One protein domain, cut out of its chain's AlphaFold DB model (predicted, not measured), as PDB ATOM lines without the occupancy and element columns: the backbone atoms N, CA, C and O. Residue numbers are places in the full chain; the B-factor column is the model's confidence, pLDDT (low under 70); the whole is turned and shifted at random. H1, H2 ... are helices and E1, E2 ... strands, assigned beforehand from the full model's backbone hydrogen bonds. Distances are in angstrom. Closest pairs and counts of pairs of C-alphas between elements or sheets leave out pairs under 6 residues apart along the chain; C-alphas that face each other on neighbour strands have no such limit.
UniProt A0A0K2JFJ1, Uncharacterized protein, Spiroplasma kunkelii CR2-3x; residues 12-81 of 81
ATOM      1  N   PHE A  12      16.736 -25.774  42.407       80.56
ATOM      2  CA  PHE A  12      16.543 -27.220  42.382       80.56
ATOM      3  C   PHE A  12      17.611 -27.973  43.193       80.56
ATOM      4  O   PHE A  12      17.280 -28.771  44.068       80.56
ATOM      5  N   GLN A  13      18.892 -27.661  42.988       78.88
ATOM      6  CA  GLN A  13      20.002 -28.278  43.723       78.88
ATOM      7  C   GLN A  13      19.908 -28.058  45.242       78.88
ATOM      8  O   GLN A  13      20.136 -28.987  46.019       78.88
ATOM      9  N   LYS A  14      19.510 -26.855  45.676       81.81
ATOM     10  CA  LYS A  14      19.275 -26.546  47.098       81.81
ATOM     11  C   LYS A  14      18.123 -27.364  47.683       81.81
ATOM     12  O   LYS A  14      18.238 -27.863  48.797       81.81
ATOM     13  N   GLN A  15      17.025 -27.525  46.939       80.94
ATOM     14  CA  GLN A  15      15.898 -28.357  47.375       80.94
ATOM     15  C   GLN A  15      16.292 -29.824  47.534       80.94
ATOM     16  O   GLN A  15      15.808 -30.479  48.454       80.94
ATOM     17  N   VAL A  16      17.152 -30.336  46.650       80.12
ATOM     18  CA  VAL A  16      17.650 -31.706  46.754       80.12
ATOM     19  C   VAL A  16      18.516 -31.864  48.001       80.12
ATOM     20  O   VAL A  16      18.203 -32.723  48.815       80.12
ATOM     21  N   ILE A  17      19.526 -31.011  48.215       79.62
ATOM     22  CA  ILE A  17      20.399 -31.088  49.404       79.62
ATOM     23  C   ILE A  17      19.596 -31.051  50.705       79.62
ATOM     24  O   ILE A  17      19.766 -31.927  51.547       79.62
ATOM     25  N   ASN A  18      18.660 -30.105  50.831       79.06
ATOM     26  CA  ASN A  18      17.833 -29.976  52.032       79.06
ATOM     27  C   ASN A  18      17.006 -31.238  52.338       79.06
ATOM     28  O   ASN A  18      16.604 -31.436  53.477       79.06
ATOM     29  N   LYS A  19      16.709 -32.071  51.330       78.19
ATOM     30  CA  LYS A  19      16.020 -33.357  51.515       78.19
ATOM     31  C   LYS A  19      16.974 -34.514  51.820       78.19
ATOM     32  O   LYS A  19      16.513 -35.545  52.291       78.19
ATOM     33  N   LEU A  20      18.263 -34.377  51.507       73.88
ATOM     34  CA  LEU A  20      19.265 -35.434  51.671       73.88
ATOM     35  C   LEU A  20      19.980 -35.394  53.021       73.88
ATOM     36  O   LEU A  20      20.496 -36.437  53.419       73.88
ATOM     37  N   ASP A  21      20.011 -34.236  53.693       63.72
ATOM     38  CA  ASP A  21      20.817 -33.985  54.901       63.72
ATOM     39  C   ASP A  21      20.562 -34.973  56.067       63.72
ATOM     40  O   ASP A  21      21.402 -35.061  56.962       63.72
ATOM     41  N   ASP A  22      19.494 -35.781  56.023       62.31
ATOM     42  CA  ASP A  22      19.185 -36.798  57.041       62.31
ATOM     43  C   ASP A  22      19.467 -38.264  56.624       62.31
ATOM     44  O   ASP A  22      19.580 -39.129  57.495       62.31
ATOM     45  N   GLU A  23      19.600 -38.591  55.328       66.06
ATOM     46  CA  GLU A  23      19.600 -39.997  54.859       66.06
ATOM     47  C   GLU A  23      20.751 -40.379  53.905       66.06
ATOM     48  O   GLU A  23      21.127 -41.557  53.836       66.06
ATOM     49  N   TYR A  24      21.368 -39.416  53.215       68.19
ATOM     50  CA  TYR A  24      22.330 -39.696  52.143       68.19
ATOM     51  C   TYR A  24      23.603 -38.851  52.241       68.19
ATOM     52  O   TYR A  24      23.577 -37.683  52.617       68.19
ATOM     53  N   CYS A  25      24.731 -39.430  51.822       79.06
ATOM     54  CA  CYS A  25      25.978 -38.690  51.639       79.06
ATOM     55  C   CYS A  25      25.984 -38.036  50.252       79.06
ATOM     56  O   CYS A  25      25.660 -38.688  49.257       79.06
ATOM     57  N   TYR A  26      26.409 -36.776  50.161       79.62
ATOM     58  CA  TYR A  26      26.596 -36.092  48.884       79.62
ATOM     59  C   TYR A  26      27.913 -35.318  48.846       79.62
ATOM     60  O   TYR A  26      28.413 -34.843  49.865       79.62
ATOM     61  N   GLU A  27      28.456 -35.171  47.644       83.88
ATOM     62  CA  GLU A  27      29.610 -34.328  47.354       83.88
ATOM     63  C   GLU A  27      29.224 -33.302  46.299       83.88
ATOM     64  O   GLU A  27      28.554 -33.619  45.313       83.88
ATOM     65  N   ILE A  28      29.665 -32.063  46.491       79.81
ATOM     66  CA  ILE A  28      29.452 -30.998  45.519       79.81
ATOM     67  C   ILE A  28      30.770 -30.747  44.805       79.81
ATOM     68  O   ILE A  28      31.780 -30.425  45.428       79.81
ATOM     69  N   TYR A  29      30.741 -30.892  43.488       77.56
ATOM     70  CA  TYR A  29      31.856 -30.642  42.596       77.56
ATOM     71  C   TYR A  29      31.611 -29.368  41.805       77.56
ATOM     72  O   TYR A  29      30.490 -29.079  41.394       77.56
ATOM     73  N   THR A  30      32.679 -28.626  41.554       72.38
ATOM     74  CA  THR A  30      32.651 -27.451  40.686       72.38
ATOM     75  C   THR A  30      33.626 -27.703  39.549       72.38
ATOM     76  O   THR A  30      34.829 -27.814  39.781       72.38
ATOM     77  N   TYR A  31      33.125 -27.831  38.320       63.81
ATOM     78  CA  TYR A  31      33.972 -27.984  37.138       63.81
ATOM     79  C   TYR A  31      33.535 -26.995  36.063       63.81
ATOM     80  O   TYR A  31      32.367 -26.958  35.692       63.81
ATOM     81  N   ALA A  32      34.474 -26.177  35.575       63.38
ATOM     82  CA  ALA A  32      34.239 -25.212  34.498       63.38
ATOM     83  C   ALA A  32      32.958 -24.358  34.672       63.38
ATOM     84  O   ALA A  32      32.221 -24.144  33.712       63.38
ATOM     85  N   TYR A  33      32.715 -23.855  35.891       61.47
ATOM     86  CA  TYR A  33      31.564 -23.015  36.279       61.47
ATOM     87  C   TYR A  33      30.196 -23.710  36.381       61.47
ATOM     88  O   TYR A  33      29.206 -23.033  36.657       61.47
ATOM     89  N   ASP A  34      30.124 -25.033  36.215       70.31
ATOM     90  CA  ASP A  34      28.932 -25.805  36.566       70.31
ATOM     91  C   ASP A  34      29.139 -26.482  37.930       70.31
ATOM     92  O   ASP A  34      30.068 -27.272  38.133       70.31
ATOM     93  N   GLU A  35      28.277 -26.139  38.891       79.50
ATOM     94  CA  GLU A  35      28.128 -26.909  40.120       79.50
ATOM     95  C   GLU A  35      27.360 -28.205  39.836       79.50
ATOM     96  O   GLU A  35      26.245 -28.191  39.302       79.50
ATOM     97  N   THR A  36      27.924 -29.327  40.266       84.50
ATOM     98  CA  THR A  36      27.336 -30.659  40.158       84.50
ATOM     99  C   THR A  36      27.273 -31.298  41.541       84.50
ATOM    100  O   THR A  36      28.251 -31.282  42.283       84.50
ATOM    101  N   ILE A  37      26.143 -31.903  41.886       84.62
ATOM    102  CA  ILE A  37      25.961 -32.668  43.121       84.62
ATOM    103  C   ILE A  37      26.023 -34.151  42.776       84.62
ATOM    104  O   ILE A  37      25.253 -34.623  41.945       84.62
ATOM    105  N   LYS A  38      26.912 -34.895  43.425       86.50
ATOM    106  CA  LYS A  38      26.944 -36.358  43.384       86.50
ATOM    107  C   LYS A  38      26.370 -36.909  44.679       86.50
ATOM    108  O   LYS A  38      26.751 -36.456  45.751       86.50
ATOM    109  N   ILE A  39      25.469 -37.877  44.576       84.94
ATOM    110  CA  ILE A  39      24.804 -38.518  45.715       84.94
ATOM    111  C   ILE A  39      25.272 -39.964  45.784       84.94
ATOM    112  O   ILE A  39      25.267 -40.668  44.770       84.94
ATOM    113  N   PHE A  40      25.636 -40.410  46.979       83.56
ATOM    114  CA  PHE A  40      26.183 -41.734  47.234       83.56
ATOM    115  C   PHE A  40      25.306 -42.516  48.207       83.56
ATOM    116  O   PHE A  40      24.634 -41.950  49.073       83.56
ATOM    117  N   ASN A  41      25.336 -43.842  48.092       80.75
ATOM    118  CA  ASN A  41      24.745 -44.710  49.105       80.75
ATOM    119  C   ASN A  41      25.678 -44.851  50.325       80.75
ATOM    120  O   ASN A  41      26.808 -44.361  50.342       80.75
ATOM    121  N   LYS A  42      25.233 -45.590  51.348       79.25
ATOM    122  CA  LYS A  42      26.017 -45.840  52.575       79.25
ATOM    123  C   LYS A  42      27.342 -46.587  52.343       79.25
ATOM    124  O   LYS A  42      28.194 -46.577  53.223       79.25
ATOM    125  N   LYS A  43      27.519 -47.236  51.186       85.94
ATOM    126  CA  LYS A  43      28.760 -47.911  50.769       85.94
ATOM    127  C   LYS A  43      29.681 -47.005  49.936       85.94
ATOM    128  O   LYS A  43      30.694 -47.478  49.439       85.94
ATOM    129  N   MET A  44      29.337 -45.723  49.794       82.81
ATOM    130  CA  MET A  44      30.000 -44.750  48.919       82.81
ATOM    131  C   MET A  44      29.949 -45.095  47.423       82.81
ATOM    132  O   MET A  44      30.801 -44.665  46.648       82.81
ATOM    133  N   GLU A  45      28.935 -45.840  46.987       85.50
ATOM    134  CA  GLU A  45      28.685 -46.069  45.563       85.50
ATOM    135  C   GLU A  45      27.847 -44.911  45.006       85.50
ATOM    136  O   GLU A  45      26.864 -44.494  45.627       85.50
ATOM    137  N   LEU A  46      28.239 -44.381  43.843       84.56
ATOM    138  CA  LEU A  46      27.539 -43.280  43.178       84.56
ATOM    139  C   LEU A  46      26.136 -43.728  42.746       84.56
ATOM    140  O   LEU A  46      26.003 -44.661  41.958       84.56
ATOM    141  N   ILE A  47      25.104 -43.034  43.226       85.31
ATOM    142  CA  ILE A  47      23.705 -43.269  42.847       85.31
ATOM    143  C   ILE A  47      23.307 -42.331  41.709       85.31
ATOM    144  O   ILE A  47      22.810 -42.769  40.676       85.31
ATOM    145  N   ILE A  48      23.499 -41.027  41.917       84.25
ATOM    146  CA  ILE A  48      22.966 -39.968  41.056       84.25
ATOM    147  C   ILE A  48      23.970 -38.823  40.942       84.25
ATOM    148  O   ILE A  48      24.712 -38.522  41.877       84.25
ATOM    149  N   THR A  49      23.952 -38.164  39.786       84.38
ATOM    150  CA  THR A  49      24.646 -36.899  39.529       84.38
ATOM    151  C   THR A  49      23.619 -35.858  39.083       84.38
ATOM    152  O   THR A  49      22.838 -36.144  38.183       84.38
ATOM    153  N   ILE A  50      23.615 -34.679  39.711       82.88
ATOM    154  CA  ILE A  50      22.698 -33.565  39.431       82.88
ATOM    155  C   ILE A  50      23.505 -32.332  39.056       82.88
ATOM    156  O   ILE A  50      24.194 -31.741  39.891       82.88
ATOM    157  N   ASN A  51      23.386 -31.907  37.811       82.56
ATOM    158  CA  ASN A  51      24.003 -30.694  37.305       82.56
ATOM    159  C   ASN A  51      23.122 -29.476  37.583       82.56
ATOM    160  O   ASN A  51      21.901 -29.568  37.699       82.56
ATOM    161  N   LYS A  52      23.738 -28.293  37.616       76.25
ATOM    162  CA  LYS A  52      23.031 -27.010  37.755       76.25
ATOM    163  C   LYS A  52      21.944 -26.805  36.697       76.25
ATOM    164  O   LYS A  52      20.925 -26.176  36.970       76.25
ATOM    165  N   ARG A  53      22.173 -27.352  35.499       74.25
ATOM    166  CA  ARG A  53      21.280 -27.272  34.334       74.25
ATOM    167  C   ARG A  53      20.106 -28.243  34.379       74.25
ATOM    168  O   ARG A  53      19.181 -28.061  33.603       74.25
ATOM    169  N   ASP A  54      20.110 -29.212  35.293       73.31
ATOM    170  CA  ASP A  54      19.019 -30.190  35.417       73.31
ATOM    171  C   ASP A  54      17.745 -29.568  36.034       73.31
ATOM    172  O   ASP A  54      16.748 -30.252  36.254       73.31
ATOM    173  N   ASP A  55      17.757 -28.257  36.310       72.75
ATOM    174  CA  ASP A  55      16.582 -27.489  36.708       72.75
ATOM    175  C   ASP A  55      15.591 -27.365  35.531       72.75
ATOM    176  O   ASP A  55      15.856 -26.697  34.527       72.75
ATOM    177  N   SER A  56      14.411 -27.978  35.665       65.38
ATOM    178  CA  SER A  56      13.352 -27.934  34.648       65.38
ATOM    179  C   SER A  56      12.840 -26.516  34.368       65.38
ATOM    180  O   SER A  56      12.379 -26.232  33.259       65.38
ATOM    181  N   VAL A  57      12.967 -25.596  35.332       65.62
ATOM    182  CA  VAL A  57      12.673 -24.171  35.130       65.62
ATOM    183  C   VAL A  57      13.706 -23.548  34.189       65.62
ATOM    184  O   VAL A  57      13.344 -22.763  33.313       65.62
ATOM    185  N   SER A  58      14.981 -23.934  34.309       70.19
ATOM    186  CA  SER A  58      16.056 -23.474  33.420       70.19
ATOM    187  C   SER A  58      15.845 -23.951  31.981       70.19
ATOM    188  O   SER A  58      16.002 -23.164  31.047       70.19
ATOM    189  N   GLU A  59      15.437 -25.204  31.781       70.06
ATOM    190  CA  GLU A  59      15.180 -25.742  30.439       70.06
ATOM    191  C   GLU A  59      13.940 -25.116  29.776       70.06
ATOM    192  O   GLU A  59      13.997 -24.729  28.608       70.06
ATOM    193  N   ASN A  60      12.852 -24.894  30.523       76.25
ATOM    194  CA  ASN A  60      11.687 -24.169  30.000       76.25
ATOM    195  C   ASN A  60      12.017 -22.712  29.641       76.25
ATOM    196  O   ASN A  60      11.597 -22.227  28.588       76.25
ATOM    197  N   ASN A  61      12.806 -22.023  30.472       76.75
ATOM    198  CA  ASN A  61      13.253 -20.659  30.185       76.75
ATOM    199  C   ASN A  61      14.128 -20.606  28.923       76.75
ATOM    200  O   ASN A  61      13.925 -19.749  28.065       76.75
ATOM    201  N   ARG A  62      15.057 -21.557  28.767       78.56
ATOM    202  CA  ARG A  62      15.889 -21.684  27.559       78.56
ATOM    203  C   ARG A  62      15.058 -21.941  26.311       78.56
ATOM    204  O   ARG A  62      15.305 -21.317  25.282       78.56
ATOM    205  N   LEU A  63      14.074 -22.834  26.395       83.00
ATOM    206  CA  LEU A  63      13.165 -23.116  25.289       83.00
ATOM    207  C   LEU A  63      12.408 -21.855  24.856       83.00
ATOM    208  O   LEU A  63      12.282 -21.592  23.660       83.00
ATOM    209  N   GLU A  64      11.929 -21.063  25.812       88.56
ATOM    210  CA  GLU A  64      11.210 -19.824  25.524       88.56
ATOM    211  C   GLU A  64      12.110 -18.763  24.869       88.56
ATOM    212  O   GLU A  64      11.705 -18.106  23.906       88.56
ATOM    213  N   ASP A  65      13.363 -18.647  25.309       86.88
ATOM    214  CA  ASP A  65      14.347 -17.770  24.668       86.88
ATOM    215  C   ASP A  65      14.685 -18.220  23.241       86.88
ATOM    216  O   ASP A  65      14.754 -17.387  22.331       86.88
ATOM    217  N   TYR A  66      14.821 -19.527  22.998       90.12
ATOM    218  CA  TYR A  66      15.009 -20.045  21.641       90.12
ATOM    219  C   TYR A  66      13.809 -19.747  20.740       90.12
ATOM    220  O   TYR A  66      14.011 -19.307  19.608       90.12
ATOM    221  N   LYS A  67      12.572 -19.892  21.234       92.19
ATOM    222  CA  LYS A  67      11.364 -19.525  20.471       92.19
ATOM    223  C   LYS A  67      11.361 -18.050  20.073       92.19
ATOM    224  O   LYS A  67      11.089 -17.734  18.915       92.19
ATOM    225  N   LYS A  68      11.698 -17.141  20.998       93.19
ATOM    226  CA  LYS A  68      11.810 -15.700  20.697       93.19
ATOM    227  C   LYS A  68      12.858 -15.434  19.618       93.19
ATOM    228  O   LYS A  68      12.615 -14.654  18.700       93.19
ATOM    229  N   ARG A  69      14.010 -16.103  19.713       92.81
ATOM    230  CA  ARG A  69      15.124 -15.939  18.774       92.81
ATOM    231  C   ARG A  69      14.784 -16.466  17.381       92.81
ATOM    232  O   ARG A  69      15.080 -15.790  16.404       92.81
ATOM    233  N   ILE A  70      14.100 -17.607  17.293       95.75
ATOM    234  CA  ILE A  70      13.571 -18.146  16.031       95.75
ATOM    235  C   ILE A  70      12.592 -17.153  15.400       95.75
ATOM    236  O   ILE A  70      12.763 -16.793  14.240       95.75
ATOM    237  N   LYS A  71      11.631 -16.630  16.172       94.50
ATOM    238  CA  LYS A  71      10.650 -15.653  15.672       94.50
ATOM    239  C   LYS A  71      11.305 -14.378  15.130       94.50
ATOM    240  O   LYS A  71      10.852 -13.830  14.129       94.50
ATOM    241  N   LEU A  72      12.373 -13.904  15.774       93.62
ATOM    242  CA  LEU A  72      13.153 -12.764  15.287       93.62
ATOM    243  C   LEU A  72      13.851 -13.080  13.956       93.62
ATOM    244  O   LEU A  72      13.790 -12.276  13.032       93.62
ATOM    245  N   LEU A  73      14.476 -14.254  13.843       93.44
ATOM    246  CA  LEU A  73      15.135 -14.687  12.607       93.44
ATOM    247  C   LEU A  73      14.136 -14.830  11.449       93.44
ATOM    248  O   LEU A  73      14.443 -14.436  10.330       93.44
ATOM    249  N   GLU A  74      12.929 -15.332  11.715       94.06
ATOM    250  CA  GLU A  74      11.853 -15.413  10.719       94.06
ATOM    251  C   GLU A  74      11.392 -14.038  10.217       94.06
ATOM    252  O   GLU A  74      11.025 -13.913   9.050       94.06
ATOM    253  N   LEU A  75      11.387 -13.014  11.079       94.44
ATOM    254  CA  LEU A  75      11.066 -11.639  10.684       94.44
ATOM    255  C   LEU A  75      12.155 -11.061   9.779       94.44
ATOM    256  O   LEU A  75      11.837 -10.572   8.701       94.44
ATOM    257  N   ILE A  76      13.424 -11.206  10.168       93.44
ATOM    258  CA  ILE A  76      14.571 -10.746   9.370       93.44
ATOM    259  C   ILE A  76      14.557 -11.405   7.983       93.44
ATOM    260  O   ILE A  76      14.638 -10.726   6.967       93.44
ATOM    261  N   LEU A  77      14.351 -12.724   7.918       88.31
ATOM    262  CA  LEU A  77      14.283 -13.468   6.653       88.31
ATOM    263  C   LEU A  77      13.103 -13.068   5.750       88.31
ATOM    264  O   LEU A  77      13.134 -13.349   4.553       88.31
ATOM    265  N   LYS A  78      12.042 -12.474   6.308       87.94
ATOM    266  CA  LYS A  78      10.923 -11.929   5.527       87.94
ATOM    267  C   LYS A  78      11.218 -10.536   4.986       87.94
ATOM    268  O   LYS A  78      10.688 -10.213   3.933       87.94
ATOM    269  N   GLU A  79      12.006  -9.736   5.698       82.69
ATOM    270  CA  GLU A  79      12.405  -8.391   5.264       82.69
ATOM    271  C   GLU A  79      13.514  -8.421   4.201       82.69
ATOM    272  O   GLU A  79      13.602  -7.502   3.395       82.69
ATOM    273  N   GLU A  80      14.325  -9.484   4.151       72.38
ATOM    274  CA  GLU A  80      15.345  -9.679   3.105       72.38
ATOM    275  C   GLU A  80      14.814 -10.302   1.790       72.38
ATOM    276  O   GLU A  80      15.603 -10.614   0.896       72.38
ATOM    277  N   LYS A  81      13.493 -10.496   1.649       55.06
ATOM    278  CA  LYS A  81      12.827 -10.977   0.422       55.06
ATOM    279  C   LYS A  81      12.080  -9.862  -0.296       55.06
ATOM    280  O   LYS A  81      12.113  -9.882  -1.547       55.06
TER     281      LYS A  81
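This is residues 12 to 81 of the 81 residues of an uncharacterized protein of Spiroplasma kunkelii CR2-3x (UniProt A0A0K2JFJ1). A small antiparallel sheet, E1 - E2 - E3, has the short helix H1 over one face; from this body residues 59 to 81, mostly H2, stick out as a long arm. The 70 printed residues include H1, E1, E2, E3 and H2 in that order, class mixed. The whole is extended, radius of gyration of the C-alphas 19.1 A, spanning 64 by 22 by 16 A.

Find E1 at residues 25 to 31, E2 at 34 to 40 and E3 at 46 to 51. H1, residues 12 to 20, begins at C-alpha 12 (16.543, -27.220, 42.382); H2, residues 56 to 79, runs 35.3 A to C-alpha 79 (12.405, -8.391, 5.264).

The strands form a meander, each the antiparallel neighbour of the one before. Within hydrogen-bond range, look for N 29 and O 36 in hairpin E1 and E2, 2.8 A, and N 37 and O 50 in hairpin E2 and E3, 2.8 A. H1 is on the sheet, height 9.3 A; its closest C-alphas to E3 are Gln 13 and Ile 50, 7.3 A. H2 is not on it. In H1 and H2 every O i to N i+4 pair is within range.

The printed part has no cut; its four links are tight. Low pLDDT marks residues 21 to 24, 31 to 33, 56 to 57 and 81.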